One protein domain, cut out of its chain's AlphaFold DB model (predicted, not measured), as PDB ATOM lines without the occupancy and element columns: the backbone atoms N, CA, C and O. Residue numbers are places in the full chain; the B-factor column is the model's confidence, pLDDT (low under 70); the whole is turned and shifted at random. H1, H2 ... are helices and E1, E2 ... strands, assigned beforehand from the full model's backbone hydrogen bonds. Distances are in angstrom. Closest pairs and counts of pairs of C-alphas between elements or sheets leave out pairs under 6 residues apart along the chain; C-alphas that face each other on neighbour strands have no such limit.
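Overview. This is residues 4 to 66 of the 66 residues of an uncharacterized protein of marine sediment metagenome (UniProt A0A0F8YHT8). A small sheet of three strands sits at one end, and the rest of the printed part trails away from it as two helices, H1 then H2, strung one after the other without packing on the sheet or on each other. Residues 17 to 26 loop from E2, one edge of the sheet, to E3, the other edge. The printed part has 63 residues, with three strands followed by two helices; the sheet's order is E2, E1, E3, antiparallel, and the class is mixed, helices and strands. The whole is only just loose, close to extended, with a radius of gyration of the C-alphas of 15.9 A and an elongated outline of 46 by 27 by 23 A.

Arrangement. E1, residues 4 to 8, is the inner strand. It forms a hairpin with E2, residues 11 to 16, antiparallel at 144 degrees, with N 6 and O 13 at 2.9 A, within hydrogen-bond range. E3, residues 27 to 29, is antiparallel to E1 at 143 degrees, with N 5 and O 27 at 2.8 A. H1, residues 31 to 44, follows E3 after a tight link and is not on the sheet. H2, residues 53 to 64, is not on the sheet either and is apart from H1. In H1 and H2 every O i to N i+4 pair is within hydrogen-bond range.

Along the chain. E1 begins at C-alpha 4 (225.221, 172.474, 120.862). E2 is 16.0 A long. H1 runs 19.9 A from C-alpha 31 (223.512, 183.481, 118.534). H2 runs 16.8 A to C-alpha 64 (238.432, 201.539, 134.153).

Size, cuts and confidence. The C-alphas farthest apart, of Gly 10 and Glu 65, are 46.3 A apart. Residues 51 to 66, of which 53 to 64 belong to H2, stand free. The printed part has no cut and no long link. Mean pLDDT of the printed part is 84.1; residues 48 to 52 and 66 are under 70.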
ATOM      1  N   ARG A   4     225.968 173.602 121.408       92.94
ATOM      2  CA  ARG A   4     225.221 172.474 120.862       92.94
ATOM      3  C   ARG A   4     224.389 171.808 121.945       92.94
ATOM      4  O   ARG A   4     224.901 171.557 123.030       92.94
ATOM      5  N   LEU A   5     223.126 171.519 121.664       93.50
ATOM      6  CA  LEU A   5     222.260 170.766 122.562       93.50
ATOM      7  C   LEU A   5     222.313 169.282 122.211       93.50
ATOM      8  O   LEU A   5     222.232 168.916 121.037       93.50
ATOM      9  N   ARG A   6     222.423 168.434 123.234       94.69
ATOM     10  CA  ARG A   6     222.413 166.974 123.099       94.69
ATOM     11  C   ARG A   6     221.665 166.341 124.261       94.69
ATOM     12  O   ARG A   6     221.927 166.680 125.411       94.69
ATOM     13  N   THR A   7     220.826 165.352 123.972       95.69
ATOM     14  CA  THR A   7     220.274 164.480 125.013       95.69
ATOM     15  C   THR A   7     221.271 163.372 125.353       95.69
ATOM     16  O   THR A   7     221.610 162.554 124.498       95.69
ATOM     17  N   VAL A   8     221.742 163.327 126.597       92.38
ATOM     18  CA  VAL A   8     222.641 162.293 127.124       92.38
ATOM     19  C   VAL A   8     221.932 161.606 128.285       92.38
ATOM     20  O   VAL A   8     221.560 162.261 129.247       92.38
ATOM     21  N   ASN A   9     221.702 160.293 128.190       93.38
ATOM     22  CA  ASN A   9     220.998 159.509 129.220       93.38
ATOM     23  C   ASN A   9     219.609 160.061 129.612       93.38
ATOM     24  O   ASN A   9     219.178 159.913 130.749       93.38
ATOM     25  N   GLY A  10     218.900 160.685 128.665       94.81
ATOM     26  CA  GLY A  10     217.588 161.299 128.904       94.81
ATOM     27  C   GLY A  10     217.638 162.750 129.389       94.81
ATOM     28  O   GLY A  10     216.594 163.390 129.456       94.81
ATOM     29  N   GLU A  11     218.825 163.296 129.652       95.00
ATOM     30  CA  GLU A  11     219.014 164.682 130.084       95.00
ATOM     31  C   GLU A  11     219.463 165.565 128.921       95.00
ATOM     32  O   GLU A  11     220.361 165.201 128.162       95.00
ATOM     33  N   LEU A  12     218.843 166.738 128.773       93.50
ATOM     34  CA  LEU A  12     219.225 167.715 127.757       93.50
ATOM     35  C   LEU A  12     220.404 168.556 128.260       93.50
ATOM     36  O   LEU A  12     220.265 169.330 129.201       93.50
ATOM     37  N   MET A  13     221.547 168.428 127.594       91.75
ATOM     38  CA  MET A  13     222.798 169.095 127.946       91.75
ATOM     39  C   MET A  13     223.159 170.153 126.902       91.75
ATOM     40  O   MET A  13     223.051 169.901 125.701       91.75
ATOM     41  N   ALA A  14     223.655 171.305 127.355       91.12
ATOM     42  CA  ALA A  14     224.321 172.286 126.503       91.12
ATOM     43  C   ALA A  14     225.836 172.035 126.513       91.12
ATOM     44  O   ALA A  14     226.468 171.998 127.567       91.12
ATOM     45  N   LEU A  15     226.416 171.843 125.333       91.25
ATOM     46  CA  LEU A  15     227.823 171.525 125.126       91.25
ATOM     47  C   LEU A  15     228.513 172.670 124.388       91.25
ATOM     48  O   LEU A  15     227.951 173.271 123.467       91.25
ATOM     49  N   CYS A  16     229.768 172.937 124.744       90.00
ATOM     50  CA  CYS A  16     230.604 173.825 123.951       90.00
ATOM     51  C   CYS A  16     230.976 173.121 122.638       90.00
ATOM     52  O   CYS A  16     231.704 172.125 122.659       90.00
ATOM     53  N   ALA A  17     230.499 173.624 121.494       89.56
ATOM     54  CA  ALA A  17     230.742 172.974 120.204       89.56
ATOM     55  C   ALA A  17     232.232 172.983 119.813       89.56
ATOM     56  O   ALA A  17     232.679 172.089 119.107       89.56
ATOM     57  N   ALA A  18     233.010 173.953 120.311       90.00
ATOM     58  CA  ALA A  18     234.449 174.046 120.054       90.00
ATOM     59  C   ALA A  18     235.277 172.962 120.771       90.00
ATOM     60  O   ALA A  18     236.367 172.627 120.315       90.00
ATOM     61  N   TYR A  19     234.767 172.409 121.875       90.81
ATOM     62  CA  TYR A  19     235.470 171.423 122.708       90.81
ATOM     63  C   TYR A  19     234.750 170.068 122.763       90.81
ATOM     64  O   TYR A  19     235.038 169.250 123.636       90.81
ATOM     65  N   SER A  20     233.797 169.814 121.862       91.19
ATOM     66  CA  SER A  20     233.064 168.546 121.816       91.19
ATOM     67  C   SER A  20     232.887 168.005 120.400       91.19
ATOM     68  O   SER A  20     232.693 168.742 119.434       91.19
ATOM     69  N   GLU A  21     232.915 166.679 120.284       93.75
ATOM     70  CA  GLU A  21     232.682 165.975 119.022       93.75
ATOM     71  C   GLU A  21     231.202 165.997 118.630       93.75
ATOM     72  O   GLU A  21     230.315 165.851 119.480       93.75
ATOM     73  N   GLU A  22     230.928 166.171 117.336       94.12
ATOM     74  CA  GLU A  22     229.585 166.062 116.757       94.12
ATOM     75  C   GLU A  22     229.052 164.639 116.787       94.12
ATOM     76  O   GLU A  22     229.767 163.676 116.512       94.12
ATOM     77  N   LYS A  23     227.778 164.512 117.160       94.00
ATOM     78  CA  LYS A  23     227.044 163.251 117.149       94.00
ATOM     79  C   LYS A  23     225.681 163.451 116.510       94.00
ATOM     80  O   LYS A  23     225.111 164.540 116.507       94.00
ATOM     81  N   GLN A  24     225.150 162.359 115.976       93.25
ATOM     82  CA  GLN A  24     223.817 162.345 115.398       93.25
ATOM     83  C   GLN A  24     222.768 162.781 116.431       93.25
ATOM     84  O   GLN A  24     222.764 162.296 117.560       93.25
ATOM     85  N   GLY A  25     221.863 163.667 116.010       91.19
ATOM     86  CA  GLY A  25     220.803 164.210 116.862       91.19
ATOM     87  C   GLY A  25     221.201 165.465 117.635       91.19
ATOM     88  O   GLY A  25     220.369 166.015 118.352       91.19
ATOM     89  N   ASP A  26     222.434 165.938 117.479       93.50
ATOM     90  CA  ASP A  26     222.818 167.225 118.025       93.50
ATOM     91  C   ASP A  26     222.075 168.393 117.361       93.50
ATOM     92  O   ASP A  26     221.897 168.426 116.143       93.50
ATOM     93  N   ILE A  27     221.734 169.407 118.160       92.75
ATOM     94  CA  ILE A  27     221.124 170.648 117.675       92.75
ATOM     95  C   ILE A  27     222.109 171.793 117.880       92.75
ATOM     96  O   ILE A  27     222.472 172.118 119.011       92.75
ATOM     97  N   TYR A  28     222.535 172.419 116.789       90.56
ATOM     98  CA  TYR A  28     223.333 173.637 116.854       90.56
ATOM     99  C   TYR A  28     222.451 174.826 117.201       90.56
ATOM    100  O   TYR A  28     221.398 175.021 116.596       90.56
ATOM    101  N   ILE A  29     222.907 175.618 118.166       89.12
ATOM    102  CA  ILE A  29     222.239 176.850 118.563       89.12
ATOM    103  C   ILE A  29     223.051 178.028 118.047       89.12
ATOM    104  O   ILE A  29     224.240 178.156 118.355       89.12
ATOM    105  N   ASP A  30     222.402 178.864 117.244       85.44
ATOM    106  CA  ASP A  30     222.972 180.123 116.786       85.44
ATOM    107  C   ASP A  30     222.891 181.206 117.874       85.44
ATOM    108  O   ASP A  30     222.312 181.016 118.952       85.44
ATOM    109  N   ASP A  31     223.491 182.361 117.593       82.88
ATOM    110  CA  ASP A  31     223.512 183.481 118.534       82.88
ATOM    111  C   ASP A  31     222.095 184.040 118.800       82.88
ATOM    112  O   ASP A  31     221.842 184.569 119.881       82.88
ATOM    113  N   GLY A  32     221.145 183.875 117.869       85.75
ATOM    114  CA  GLY A  32     219.758 184.322 118.029       85.75
ATOM    115  C   GLY A  32     218.976 183.470 119.028       85.75
ATOM    116  O   GLY A  32     218.298 183.997 119.913       85.75
ATOM    117  N   TRP A  33     219.107 182.148 118.942       88.12
ATOM    118  CA  TRP A  33     218.524 181.227 119.916       88.12
ATOM    119  C   TRP A  33     219.199 181.374 121.277       88.12
ATOM    120  O   TRP A  33     218.516 181.377 122.301       88.12
ATOM    121  N   ASN A  34     220.525 181.543 121.295       83.75
ATOM    122  CA  ASN A  34     221.272 181.796 122.523       83.75
ATOM    123  C   ASN A  34     220.766 183.069 123.223       83.75
ATOM    124  O   ASN A  34     220.417 183.040 124.406       83.75
ATOM    125  N   TYR A  35     220.599 184.157 122.465       84.81
ATOM    126  CA  TYR A  35     219.998 185.384 122.972       84.81
ATOM    127  C   TYR A  35     218.594 185.135 123.540       84.81
ATOM    128  O   TYR A  35     218.345 185.466 124.698       84.81
ATOM    129  N   ALA A  36     217.699 184.483 122.795       87.56
ATOM    130  CA  ALA A  36     216.335 184.211 123.255       87.56
ATOM    131  C   ALA A  36     216.291 183.397 124.563       87.56
ATOM    132  O   ALA A  36     215.515 183.723 125.466       87.56
ATOM    133  N   ILE A  37     217.145 182.376 124.693       85.69
ATOM    134  CA  ILE A  37     217.260 181.562 125.911       85.69
ATOM    135  C   ILE A  37     217.756 182.417 127.079       85.69
ATOM    136  O   ILE A  37     217.154 182.369 128.152       85.69
ATOM    137  N   SER A  38     218.800 183.228 126.874       83.69
ATOM    138  CA  SER A  38     219.327 184.108 127.924       83.69
ATOM    139  C   SER A  38     218.280 185.113 128.420       83.69
ATOM    140  O   SER A  38     218.097 185.256 129.625       83.69
ATOM    141  N   GLN A  39     217.516 185.732 127.510       87.19
ATOM    142  CA  GLN A  39     216.453 186.682 127.854       87.19
ATOM    143  C   GLN A  39     215.304 186.016 128.613       87.19
ATOM    144  O   GLN A  39     214.785 186.577 129.576       87.19
ATOM    145  N   LYS A  40     214.904 184.807 128.196       85.75
ATOM    146  CA  LYS A  40     213.900 184.018 128.917       85.75
ATOM    147  C   LYS A  40     214.398 183.686 130.319       85.75
ATOM    148  O   LYS A  40     213.655 183.879 131.271       85.75
ATOM    149  N   TYR A  41     215.637 183.207 130.450       84.81
ATOM    150  CA  TYR A  41     216.218 182.862 131.748       84.81
ATOM    151  C   TYR A  41     216.220 184.062 132.700       84.81
ATOM    152  O   TYR A  41     215.701 183.945 133.801       84.81
ATOM    153  N   TRP A  42     216.698 185.223 132.244       81.06
ATOM    154  CA  TRP A  42     216.693 186.464 133.030       81.06
ATOM    155  C   TRP A  42     215.298 186.891 133.494       81.06
ATOM    156  O   TRP A  42     215.154 187.442 134.575       81.06
ATOM    157  N   ARG A  43     214.268 186.661 132.673       81.06
ATOM    158  CA  ARG A  43     212.876 186.969 133.035       81.06
ATOM    159  C   ARG A  43     212.282 186.011 134.059       81.06
ATOM    160  O   ARG A  43     211.375 186.413 134.778       81.06
ATOM    161  N   ASP A  44     212.720 184.759 134.045       85.88
ATOM    162  CA  ASP A  44     212.145 183.703 134.878       85.88
ATOM    163  C   ASP A  44     212.883 183.531 136.213       85.88
ATOM    164  O   ASP A  44     212.317 182.939 137.126       85.88
ATOM    165  N   TYR A  45     214.121 184.025 136.303       80.06
ATOM    166  CA  TYR A  45     214.997 183.943 137.473       80.06
ATOM    167  C   TYR A  45     215.639 185.313 137.736       80.06
ATOM    168  O   TYR A  45     216.851 185.484 137.583       80.06
ATOM    169  N   ASP A  46     214.822 186.314 138.056       74.94
ATOM    170  CA  ASP A  46     215.280 187.694 138.258       74.94
ATOM    171  C   ASP A  46     216.121 187.868 139.537       74.94
ATOM    172  O   ASP A  46     216.873 188.836 139.673       74.94
ATOM    173  N   GLU A  47     216.059 186.896 140.444       74.81
ATOM    174  CA  GLU A  47     216.856 186.794 141.657       74.81
ATOM    175  C   GLU A  47     218.253 186.185 141.441       74.81
ATOM    176  O   GLU A  47     219.114 186.296 142.318       74.81
ATOM    177  N   ILE A  48     218.499 185.543 140.289       67.00
ATOM    178  CA  ILE A  48     219.766 184.871 139.977       67.00
ATOM    179  C   ILE A  48     220.564 185.721 138.986       67.00
ATOM    180  O   ILE A  48     220.369 185.669 137.772       67.00
ATOM    181  N   ALA A  49     221.541 186.467 139.500       60.94
ATOM    182  CA  ALA A  49     222.562 187.065 138.651       60.94
ATOM    183  C   ALA A  49     223.452 185.958 138.053       60.94
ATOM    184  O   ALA A  49     223.994 185.125 138.775       60.94
ATOM    185  N   ILE A  50     223.622 185.953 136.724       62.00
ATOM    186  CA  ILE A  50     224.482 184.981 136.010       62.00
ATOM    187  C   ILE A  50     225.976 185.189 136.336       62.00
ATOM    188  O   ILE A  50     226.802 184.314 136.089       62.00
ATOM    189  N   THR A  51     226.330 186.339 136.902       65.12
ATOM    190  CA  THR A  51     227.705 186.731 137.227       65.12
ATOM    191  C   THR A  51     227.913 186.738 138.737       65.12
ATOM    192  O   THR A  51     227.143 187.387 139.448       65.12
ATOM    193  N   ASP A  52     228.970 186.081 139.223       69.12
ATOM    194  CA  ASP A  52     229.404 186.218 140.618       69.12
ATOM    195  C   ASP A  52     229.865 187.671 140.865       69.12
ATOM    196  O   ASP A  52     230.346 188.345 139.949       69.12
ATOM    197  N   GLU A  53     229.754 188.173 142.097       74.00
ATOM    198  CA  GLU A  53     230.175 189.541 142.457       74.00
ATOM    199  C   GLU A  53     231.632 189.808 142.054       74.00
ATOM    200  O   GLU A  53     231.999 190.920 141.670       74.00
ATOM    201  N   LYS A  54     232.460 188.759 142.089       75.94
ATOM    202  CA  LYS A  54     233.858 188.790 141.649       75.94
ATOM    203  C   LYS A  54     234.002 189.038 140.152       75.94
ATOM    204  O   LYS A  54     234.876 189.809 139.763       75.94
ATOM    205  N   ASP A  55     233.155 188.423 139.334       76.06
ATOM    206  CA  ASP A  55     233.191 188.579 137.879       76.06
ATOM    207  C   ASP A  55     232.729 189.984 137.481       76.06
ATOM    208  O   ASP A  55     233.342 190.625 136.626       76.06
ATOM    209  N   VAL A  56     231.713 190.515 138.172       74.75
ATOM    210  CA  VAL A  56     231.259 191.905 138.001       74.75
ATOM    211  C   VAL A  56     232.356 192.895 138.397       74.75
ATOM    212  O   VAL A  56     232.604 193.868 137.683       74.75
ATOM    213  N   ALA A  57     233.030 192.657 139.527       79.06
ATOM    214  CA  ALA A  57     234.125 193.506 139.987       79.06
ATOM    215  C   ALA A  57     235.318 193.479 139.020       79.06
ATOM    216  O   ALA A  57     235.916 194.522 138.751       79.06
ATOM    217  N   LEU A  58     235.647 192.307 138.472       78.50
ATOM    218  CA  LEU A  58     236.711 192.157 137.485       78.50
ATOM    219  C   LEU A  58     236.380 192.892 136.180       78.50
ATOM    220  O   LEU A  58     237.234 193.610 135.666       78.50
ATOM    221  N   ALA A  59     235.149 192.759 135.677       72.56
ATOM    222  CA  ALA A  59     234.711 193.435 134.458       72.56
ATOM    223  C   ALA A  59     234.808 194.964 134.580       72.56
ATOM    224  O   ALA A  59     235.401 195.607 133.715       72.56
ATOM    225  N   LYS A  60     234.327 195.538 135.692       79.31
ATOM    226  CA  LYS A  60     234.442 196.984 135.954       79.31
ATOM    227  C   LYS A  60     235.889 197.462 135.991       79.31
ATOM    228  O   LYS A  60     236.207 198.506 135.439       79.31
ATOM    229  N   LYS A  61     236.774 196.686 136.619       85.31
ATOM    230  CA  LYS A  61     238.188 197.048 136.723       85.31
ATOM    231  C   LYS A  61     238.877 197.086 135.354       85.31
ATOM    232  O   LYS A  61     239.701 197.957 135.113       85.31
ATOM    233  N   ILE A  62     238.517 196.169 134.456       81.44
ATOM    234  CA  ILE A  62     239.023 196.154 133.076       81.44
ATOM    235  C   ILE A  62     238.513 197.376 132.295       81.44
ATOM    236  O   ILE A  62     239.287 197.983 131.559       81.44
ATOM    237  N   GLU A  63     237.248 197.771 132.470       76.31
ATOM    238  CA  GLU A  63     236.687 198.978 131.837       76.31
ATOM    239  C   GLU A  63     237.339 200.280 132.328       76.31
ATOM    240  O   GLU A  63     237.477 201.214 131.550       76.31
ATOM    241  N   GLU A  64     237.758 200.356 133.593       79.38
ATOM    242  CA  GLU A  64     238.432 201.539 134.153       79.38
ATOM    243  C   GLU A  64     239.900 201.680 133.703       79.38
ATOM    244  O   GLU A  64     240.462 202.775 133.755       79.38
ATOM    245  N   GLU A  65     240.529 200.581 133.278       74.50
ATOM    246  CA  GLU A  65     241.934 200.526 132.846       74.50
ATOM    247  C   GLU A  65     242.112 200.640 131.313       74.50
ATOM    248  O   GLU A  65     243.253 200.692 130.843       74.50
ATOM    249  N   THR A  66     241.016 200.702 130.542       56.84
ATOM    250  CA  THR A  66     241.005 200.766 129.064       56.84
ATOM    251  C   THR A  66     240.475 202.104 128.554       56.84
ATOM    252  O   THR A  66     241.064 202.636 127.584       56.84
TER     253      THR A  66